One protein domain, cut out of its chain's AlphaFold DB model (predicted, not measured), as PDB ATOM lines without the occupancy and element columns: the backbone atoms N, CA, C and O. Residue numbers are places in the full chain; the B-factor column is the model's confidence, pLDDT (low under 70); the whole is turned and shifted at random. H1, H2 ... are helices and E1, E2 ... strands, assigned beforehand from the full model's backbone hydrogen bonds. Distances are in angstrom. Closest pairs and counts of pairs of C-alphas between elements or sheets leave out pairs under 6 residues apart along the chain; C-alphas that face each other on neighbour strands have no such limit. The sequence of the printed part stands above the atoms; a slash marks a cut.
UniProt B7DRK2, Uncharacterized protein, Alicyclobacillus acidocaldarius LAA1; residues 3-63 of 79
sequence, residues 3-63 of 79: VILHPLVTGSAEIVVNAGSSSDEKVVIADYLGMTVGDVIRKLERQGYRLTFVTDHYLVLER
ATOM      1  N   VAL A   3     229.733  -0.239  34.090       96.69
ATOM      2  CA  VAL A   3     229.320   0.916  33.289       96.69
ATOM      3  C   VAL A   3     228.910   2.014  34.258       96.69
ATOM      4  O   VAL A   3     228.099   1.778  35.150       96.69
ATOM      5  N   ILE A   4     229.468   3.203  34.079       97.38
ATOM      6  CA  ILE A   4     229.161   4.397  34.857       97.38
ATOM      7  C   ILE A   4     228.529   5.398  33.895       97.38
ATOM      8  O   ILE A   4     229.121   5.716  32.867       97.38
ATOM      9  N   LEU A   5     227.335   5.885  34.212       97.38
ATOM     10  CA  LEU A   5     226.607   6.867  33.411       97.38
ATOM     11  C   LEU A   5     226.399   8.138  34.223       97.38
ATOM     12  O   LEU A   5     226.089   8.070  35.411       97.38
ATOM     13  N   HIS A   6     226.516   9.279  33.560       96.69
ATOM     14  CA  HIS A   6     226.214  10.590  34.115       96.69
ATOM     15  C   HIS A   6     224.845  11.048  33.605       96.69
ATOM     16  O   HIS A   6     224.731  11.404  32.424       96.69
ATOM     17  N   PRO A   7     223.802  11.021  34.450       93.75
ATOM     18  CA  PRO A   7     222.511  11.576  34.098       93.75
ATOM     19  C   PRO A   7     222.569  13.109  34.045       93.75
ATOM     20  O   PRO A   7     223.261  13.756  34.827       93.75
ATOM     21  N   LEU A   8     221.789  13.684  33.140       93.50
ATOM     22  CA  LEU A   8     221.483  15.104  33.066       93.50
ATOM     23  C   LEU A   8     219.965  15.256  33.052       93.50
ATOM     24  O   LEU A   8     219.285  14.679  32.202       93.50
ATOM     25  N   VAL A   9     219.437  16.042  33.988       90.19
ATOM     26  CA  VAL A   9     218.033  16.452  33.957       90.19
ATOM     27  C   VAL A   9     217.891  17.524  32.887       90.19
ATOM     28  O   VAL A   9     218.507  18.586  32.968       90.19
ATOM     29  N   THR A  10     217.086  17.243  31.873       84.00
ATOM     30  CA  THR A  10     216.704  18.241  30.878       84.00
ATOM     31  C   THR A  10     215.517  19.044  31.410       84.00
ATOM     32  O   THR A  10     214.686  18.525  32.159       84.00
ATOM     33  N   GLY A  11     215.394  20.311  31.008       76.31
ATOM     34  CA  GLY A  11     214.254  21.169  31.375       76.31
ATOM     35  C   GLY A  11     212.882  20.668  30.887       76.31
ATOM     36  O   GLY A  11     211.877  21.322  31.141       76.31
ATOM     37  N   SER A  12     212.839  19.515  30.210       73.06
ATOM     38  CA  SER A  12     211.678  18.901  29.559       73.06
ATOM     39  C   SER A  12     211.129  17.674  30.308       73.06
ATOM     40  O   SER A  12     210.428  16.866  29.713       73.06
ATOM     41  N   ALA A  13     211.449  17.516  31.599       69.50
ATOM     42  CA  ALA A  13     211.089  16.360  32.442       69.50
ATOM     43  C   ALA A  13     211.756  15.018  32.066       69.50
ATOM     44  O   ALA A  13     211.417  13.977  32.631       69.50
ATOM     45  N   GLU A  14     212.748  15.029  31.174       86.62
ATOM     46  CA  GLU A  14     213.510  13.837  30.792       86.62
ATOM     47  C   GLU A  14     214.888  13.834  31.457       86.62
ATOM     48  O   GLU A  14     215.585  14.853  31.481       86.62
ATOM     49  N   ILE A  15     215.306  12.673  31.963       91.25
ATOM     50  CA  ILE A  15     216.668  12.451  32.453       91.25
ATOM     51  C   ILE A  15     217.410  11.654  31.391       91.25
ATOM     52  O   ILE A  15     217.060  10.501  31.122       91.25
ATOM     53  N   VAL A  16     218.429  12.263  30.797       94.88
ATOM     54  CA  VAL A  16     219.198  11.678  29.695       94.88
ATOM     55  C   VAL A  16     220.619  11.353  30.126       94.88
ATOM     56  O   VAL A  16     221.139  11.936  31.073       94.88
ATOM     57  N   VAL A  17     221.271  10.427  29.434       95.06
ATOM     58  CA  VAL A  17     222.704  10.178  29.620       95.06
ATOM     59  C   VAL A  17     223.494  11.258  28.884       95.06
ATOM     60  O   VAL A  17     223.367  11.408  27.673       95.06
ATOM     61  N   ASN A  18     224.325  12.003  29.610       95.25
ATOM     62  CA  ASN A  18     225.162  13.071  29.049       95.25
ATOM     63  C   ASN A  18     226.626  12.649  28.870       95.25
ATOM     64  O   ASN A  18     227.320  13.121  27.976       95.25
ATOM     65  N   ALA A  19     227.104  11.747  29.721       95.19
ATOM     66  CA  ALA A  19     228.447  11.193  29.646       95.19
ATOM     67  C   ALA A  19     228.479   9.812  30.304       95.19
ATOM     68  O   ALA A  19     227.515   9.381  30.942       95.19
ATOM     69  N   GLY A  20     229.602   9.117  30.183       95.12
ATOM     70  CA  GLY A  20     229.792   7.835  30.836       95.12
ATOM     71  C   GLY A  20     231.181   7.262  30.620       95.12
ATOM     72  O   GLY A  20     231.991   7.793  29.863       95.12
ATOM     73  N   SER A  21     231.431   6.148  31.288       96.88
ATOM     74  CA  SER A  21     232.630   5.338  31.135       96.88
ATOM     75  C   SER A  21     232.264   3.865  31.281       96.88
ATOM     76  O   SER A  21     231.317   3.514  31.989       96.88
ATOM     77  N   SER A  22     233.001   2.986  30.613       96.19
ATOM     78  CA  SER A  22     232.845   1.546  30.781       96.19
ATOM     79  C   SER A  22     234.192   0.842  30.839       96.19
ATOM     80  O   SER A  22     235.153   1.237  30.189       96.19
ATOM     81  N   SER A  23     234.225  -0.234  31.622       93.94
ATOM     82  CA  SER A  23     235.307  -1.227  31.633       93.94
ATOM     83  C   SER A  23     235.010  -2.438  30.739       93.94
ATOM     84  O   SER A  23     235.769  -3.403  30.758       93.94
ATOM     85  N   ASP A  24     233.893  -2.436  30.003       93.62
ATOM     86  CA  ASP A  24     233.558  -3.455  29.005       93.62
ATOM     87  C   ASP A  24     233.743  -2.891  27.601       93.62
ATOM     88  O   ASP A  24     233.028  -1.987  27.185       93.62
ATOM     89  N   GLU A  25     234.683  -3.471  26.856       91.31
ATOM     90  CA  GLU A  25     234.986  -3.113  25.465       91.31
ATOM     91  C   GLU A  25     233.777  -3.270  24.530       91.31
ATOM     92  O   GLU A  25     233.725  -2.650  23.471       91.31
ATOM     93  N   LYS A  26     232.783  -4.082  24.912       91.00
ATOM     94  CA  LYS A  26     231.538  -4.264  24.150       91.00
ATOM     95  C   LYS A  26     230.514  -3.161  24.406       91.00
ATOM     96  O   LYS A  26     229.464  -3.154  23.766       91.00
ATOM     97  N   VAL A  27     230.779  -2.273  25.359       95.38
ATOM     98  CA  VAL A  27     229.891  -1.178  25.735       95.38
ATOM     99  C   VAL A  27     230.466   0.128  25.202       95.38
ATOM    100  O   VAL A  27     231.393   0.705  25.769       95.38
ATOM    101  N   VAL A  28     229.870   0.630  24.124       95.75
ATOM    102  CA  VAL A  28     230.237   1.918  23.530       95.75
ATOM    103  C   VAL A  28     229.363   3.009  24.143       95.75
ATOM    104  O   VAL A  28     228.172   3.096  23.866       95.75
ATOM    105  N   ILE A  29     229.946   3.860  24.993       95.88
ATOM    106  CA  ILE A  29     229.199   4.919  25.700       95.88
ATOM    107  C   ILE A  29     228.528   5.906  24.736       95.88
ATOM    108  O   ILE A  29     227.438   6.396  25.032       95.88
ATOM    109  N   ALA A  30     229.146   6.164  23.581       96.19
ATOM    110  CA  ALA A  30     228.596   7.053  22.558       96.19
ATOM    111  C   ALA A  30     227.192   6.626  22.083       96.19
ATOM    112  O   ALA A  30     226.380   7.490  21.769       96.19
ATOM    113  N   ASP A  31     226.868   5.327  22.127       95.94
ATOM    114  CA  ASP A  31     225.566   4.784  21.710       95.94
ATOM    115  C   ASP A  31     224.416   5.129  22.674       95.94
ATOM    116  O   ASP A  31     223.246   4.854  22.382       95.94
ATOM    117  N   TYR A  32     224.734   5.685  23.846       96.00
ATOM    118  CA  TYR A  32     223.770   6.010  24.898       96.00
ATOM    119  C   TYR A  32     223.587   7.508  25.117       96.00
ATOM    120  O   TYR A  32     222.658   7.898  25.820       96.00
ATOM    121  N   LEU A  33     224.450   8.354  24.554       95.19
ATOM    122  CA  LEU A  33     224.374   9.797  24.774       95.19
ATOM    123  C   LEU A  33     223.050  10.361  24.235       95.19
ATOM    124  O   LEU A  33     222.612  10.019  23.140       95.19
ATOM    125  N   GLY A  34     222.392  11.203  25.033       93.31
ATOM    126  CA  GLY A  34     221.086  11.787  24.722       93.31
ATOM    127  C   GLY A  34     219.898  10.832  24.877       93.31
ATOM    128  O   GLY A  34     218.756  11.280  24.843       93.31
ATOM    129  N   MET A  35     220.126   9.534  25.095       95.56
ATOM    130  CA  MET A  35     219.047   8.603  25.416       95.56
ATOM    131  C   MET A  35     218.543   8.813  26.841       95.56
ATOM    132  O   MET A  35     219.319   9.150  27.739       95.56
ATOM    133  N   THR A  36     217.265   8.510  27.076       95.31
ATOM    134  CA  THR A  36     216.732   8.490  28.438       95.31
ATOM    135  C   THR A  36     217.460   7.445  29.281       95.31
ATOM    136  O   THR A  36     217.768   6.337  28.826       95.31
ATOM    137  N   VAL A  37     217.703   7.777  30.546       94.25
ATOM    138  CA  VAL A  37     218.318   6.867  31.519       94.25
ATOM    139  C   VAL A  37     217.572   5.532  31.579       94.25
ATOM    140  O   VAL A  37     218.202   4.475  31.599       94.25
ATOM    141  N   GLY A  38     216.236   5.564  31.562       94.31
ATOM    142  CA  GLY A  38     215.411   4.358  31.613       94.31
ATOM    143  C   GLY A  38     215.648   3.420  30.427       94.31
ATOM    144  O   GLY A  38     215.749   2.205  30.612       94.31
ATOM    145  N   ASP A  39     215.796   3.964  29.219       96.00
ATOM    146  CA  ASP A  39     216.055   3.155  28.025       96.00
ATOM    147  C   ASP A  39     217.463   2.567  28.020       96.00
ATOM    148  O   ASP A  39     217.648   1.404  27.647       96.00
ATOM    149  N   VAL A  40     218.454   3.334  28.480       96.56
ATOM    150  CA  VAL A  40     219.837   2.855  28.593       96.56
ATOM    151  C   VAL A  40     219.940   1.738  29.632       96.56
ATOM    152  O   VAL A  40     220.539   0.701  29.344       96.56
ATOM    153  N   ILE A  41     219.290   1.885  30.793       96.12
ATOM    154  CA  ILE A  41     219.231   0.829  31.815       96.12
ATOM    155  C   ILE A  41     218.624  -0.445  31.219       96.12
ATOM    156  O   ILE A  41     219.254  -1.497  31.281       96.12
ATOM    157  N   ARG A  42     217.469  -0.356  30.546       96.56
ATOM    158  CA  ARG A  42     216.823  -1.523  29.912       96.56
ATOM    159  C   ARG A  42     217.708  -2.188  28.855       96.56
ATOM    160  O   ARG A  42     217.732  -3.417  28.760       96.56
ATOM    161  N   LYS A  43     218.430  -1.405  28.044       96.19
ATOM    162  CA  LYS A  43     219.390  -1.931  27.056       96.19
ATOM    163  C   LYS A  43     220.516  -2.711  27.742       96.19
ATOM    164  O   LYS A  43     220.809  -3.832  27.329       96.19
ATOM    165  N   LEU A  44     221.108  -2.149  28.793       95.62
ATOM    166  CA  LEU A  44     222.196  -2.778  29.544       95.62
ATOM    167  C   LEU A  44     221.715  -4.016  30.323       95.62
ATOM    168  O   LEU A  44     222.396  -5.044  30.333       95.62
ATOM    169  N   GLU A  45     220.513  -3.985  30.896       95.25
ATOM    170  CA  GLU A  45     219.904  -5.137  31.574       95.25
ATOM    171  C   GLU A  45     219.720  -6.334  30.638       95.25
ATOM    172  O   GLU A  45     220.052  -7.465  31.003       95.25
ATOM    173  N   ARG A  46     219.296  -6.099  29.388       94.69
ATOM    174  CA  ARG A  46     219.224  -7.148  28.350       94.69
ATOM    175  C   ARG A  46     220.589  -7.755  28.019       94.69
ATOM    176  O   ARG A  46     220.655  -8.891  27.558       94.69
ATOM    177  N   GLN A  47     221.676  -7.031  28.277       92.75
ATOM    178  CA  GLN A  47     223.055  -7.508  28.121       92.75
ATOM    179  C   GLN A  47     223.606  -8.174  29.399       92.75
ATOM    180  O   GLN A  47     224.756  -8.625  29.427       92.75
ATOM    181  N   GLY A  48     222.790  -8.289  30.451       93.62
ATOM    182  CA  GLY A  48     223.135  -8.940  31.714       93.62
ATOM    183  C   GLY A  48     223.775  -8.019  32.754       93.62
ATOM    184  O   GLY A  48     224.313  -8.514  33.749       93.62
ATOM    185  N   TYR A  49     223.741  -6.706  32.538       95.50
ATOM    186  CA  TYR A  49     224.081  -5.729  33.568       95.50
ATOM    187  C   TYR A  49     222.948  -5.595  34.585       95.50
ATOM    188  O   TYR A  49     221.795  -5.914  34.305       95.50
ATOM    189  N   ARG A  50     223.273  -5.121  35.782       95.06
ATOM    190  CA  ARG A  50     222.297  -4.756  36.809       95.06
ATOM    191  C   ARG A  50     222.687  -3.424  37.412       95.06
ATOM    192  O   ARG A  50     223.871  -3.187  37.629       95.06
ATOM    193  N   LEU A  51     221.701  -2.581  37.691       95.06
ATOM    194  CA  LEU A  51     221.918  -1.350  38.438       95.06
ATOM    195  C   LEU A  51     222.350  -1.697  39.870       95.06
ATOM    196  O   LEU A  51     221.630  -2.400  40.578       95.06
ATOM    197  N   THR A  52     223.532  -1.231  40.270       95.19
ATOM    198  CA  THR A  52     224.129  -1.531  41.582       95.19
ATOM    199  C   THR A  52     224.167  -0.297  42.479       95.19
ATOM    200  O   THR A  52     224.020  -0.422  43.692       95.19
ATOM    201  N   PHE A  53     224.358   0.894  41.905       93.44
ATOM    202  CA  PHE A  53     224.496   2.129  42.673       93.44
ATOM    203  C   PHE A  53     223.896   3.324  41.929       93.44
ATOM    204  O   PHE A  53     224.033   3.431  40.708       93.44
ATOM    205  N   VAL A  54     223.234   4.214  42.671       94.31
ATOM    206  CA  VAL A  54     222.557   5.410  42.154       94.31
ATOM    207  C   VAL A  54     222.898   6.589  43.052       94.31
ATOM    208  O   VAL A  54     222.778   6.493  44.272       94.31
ATOM    209  N   THR A  55     223.297   7.697  42.439       92.00
ATOM    210  CA  THR A  55     223.461   9.001  43.087       92.00
ATOM    211  C   THR A  55     222.847  10.092  42.221       92.00
ATOM    212  O   THR A  55     222.428   9.836  41.090       92.00
ATOM    213  N   ASP A  56     222.877  11.327  42.714       87.06
ATOM    214  CA  ASP A  56     222.442  12.509  41.962       87.06
ATOM    215  C   ASP A  56     223.265  12.758  40.686       87.06
ATOM    216  O   ASP A  56     222.840  13.495  39.798       87.06
ATOM    217  N   HIS A  57     224.455  12.158  40.582       89.94
ATOM    218  CA  HIS A  57     225.415  12.440  39.513       89.94
ATOM    219  C   HIS A  57     225.849  11.206  38.725       89.94
ATOM    220  O   HIS A  57     226.483  11.352  37.680       89.94
ATOM    221  N   TYR A  58     225.545  10.005  39.222       94.44
ATOM    222  CA  TYR A  58     226.058   8.762  38.668       94.44
ATOM    223  C   TYR A  58     225.049   7.624  38.769       94.44
ATOM    224  O   TYR A  58     224.389   7.423  39.789       94.44
ATOM    225  N   LEU A  59     225.030   6.802  37.728       96.19
ATOM    226  CA  LEU A  59     224.386   5.497  37.711       96.19
ATOM    227  C   LEU A  59     225.454   4.457  37.416       96.19
ATOM    228  O   LEU A  59     226.142   4.550  36.399       96.19
ATOM    229  N   VAL A  60     225.591   3.468  38.291       96.44
ATOM    230  CA  VAL A  60     226.570   2.395  38.121       96.44
ATOM    231  C   VAL A  60     225.836   1.094  37.870       96.44
ATOM    232  O   VAL A  60     225.068   0.623  38.712       96.44
ATOM    233  N   LEU A  61     226.101   0.504  36.710       96.88
ATOM    234  CA  LEU A  61     225.612  -0.808  36.343       96.88
ATOM    235  C   LEU A  61     226.772  -1.789  36.282       96.88
ATOM    236  O   LEU A  61     227.785  -1.544  35.629       96.88
ATOM    237  N   GLU A  62     226.602  -2.941  36.910       95.56
ATOM    238  CA  GLU A  62     227.601  -3.996  36.898       95.56
ATOM    239  C   GLU A  62     227.062  -5.242  36.214       95.56
ATOM    240  O   GLU A  62     225.972  -5.740  36.498       95.56
ATOM    241  N   ARG A  63     227.883  -5.802  35.335       91.88
ATOM    242  CA  ARG A  63     227.709  -7.160  34.848       91.88
ATOM    243  C   ARG A  63     228.530  -8.063  35.741       91.88
ATOM    244  O   ARG A  63     229.768  -8.001  35.739       91.88
TER     245      ARG A  63
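Overview. This is residues 3 to 63 of the 79 residues of an uncharacterized protein of Alicyclobacillus acidocaldarius LAA1 (UniProt B7DRK2). A strongly twisted and curled sheet of four strands is covered on one face by the helix H2, with the very short helix H1 over the edge strand E2 on the same face; no named helix lies on the other face. The sheet is made of two hairpins side by side, E1 with E2 and E3 with E4, joined through E1 and E4. The printed part has 61 residues, with four named strands and two named helices in the order E1, E2, H1, H2, E3, E4; across the sheet the order is E2, E1, E4, E3, all antiparallel. The class is mixed, helices and strands, in two layers, H2 on one face of the sheet. The whole is compact, with a radius of gyration of the C-alphas of 10.6 A, and spans 32 by 21 by 18 A.

Along the chain. E1, residues 3 to 9, is 19.2 A long and begins at C-alpha 3 (229.320, 0.916, 33.289). E2, residues 15 to 22, is 19.6 A long and bends by 62 degrees at residue 19. E3 is residues 49 to 54, 14.1 A, and E4 is residues 59 to 63, 13.4 A, ending at C-alpha 63 (227.709, -7.160, 34.848). H2, residues 37 to 46, is 14.4 A long and begins at C-alpha 37 (218.318, 6.867, 31.519); H1, residues 29 to 32, measures 5.6 A.

Arrangement. The inner strands E1 and E4 are antiparallel at 154 degrees, with N 3 and O 61 2.8 A apart, within hydrogen-bond range. E2 is the antiparallel neighbour of E1 at 157 degrees, with N 6 and O 19 at 2.8 A. E3 is the antiparallel neighbour of E4 at 149 degrees, with N 62 and O 50 at 2.8 A. The edge strands E2 and E3 are apart. H2 is on the sheet; its closest C-alphas to E2 are those of Val 37 and Val 16, 5.2 A, and to E3 those of Ile 41 and Leu 51, 7.5 A. H1 is on the same face, over E2, at a height over the sheet of 7.5 A; the closest C-alphas of the two are those of Ile 29 and Gly 20, 5.9 A. H1 and H2 are close but not clearly touching, the C-alphas of Tyr 32 and Val 40 being closest at 6.3 A. In H2 every O i to N i+4 pair is within hydrogen-bond range; H1 is too short for such a pair.

Size, cuts and confidence. The two C-alphas farthest apart, those of Gly 11 and Glu 25, are 32.5 A apart, while the first and last printed C-alphas, of Val 3 and Arg 63, are 8.4 A apart. The printed part has no cut. No link is long: that from E2 to H1 is short, and the others are tight. The mean pLDDT of the printed part is 93.3, and residue 13 is under 70.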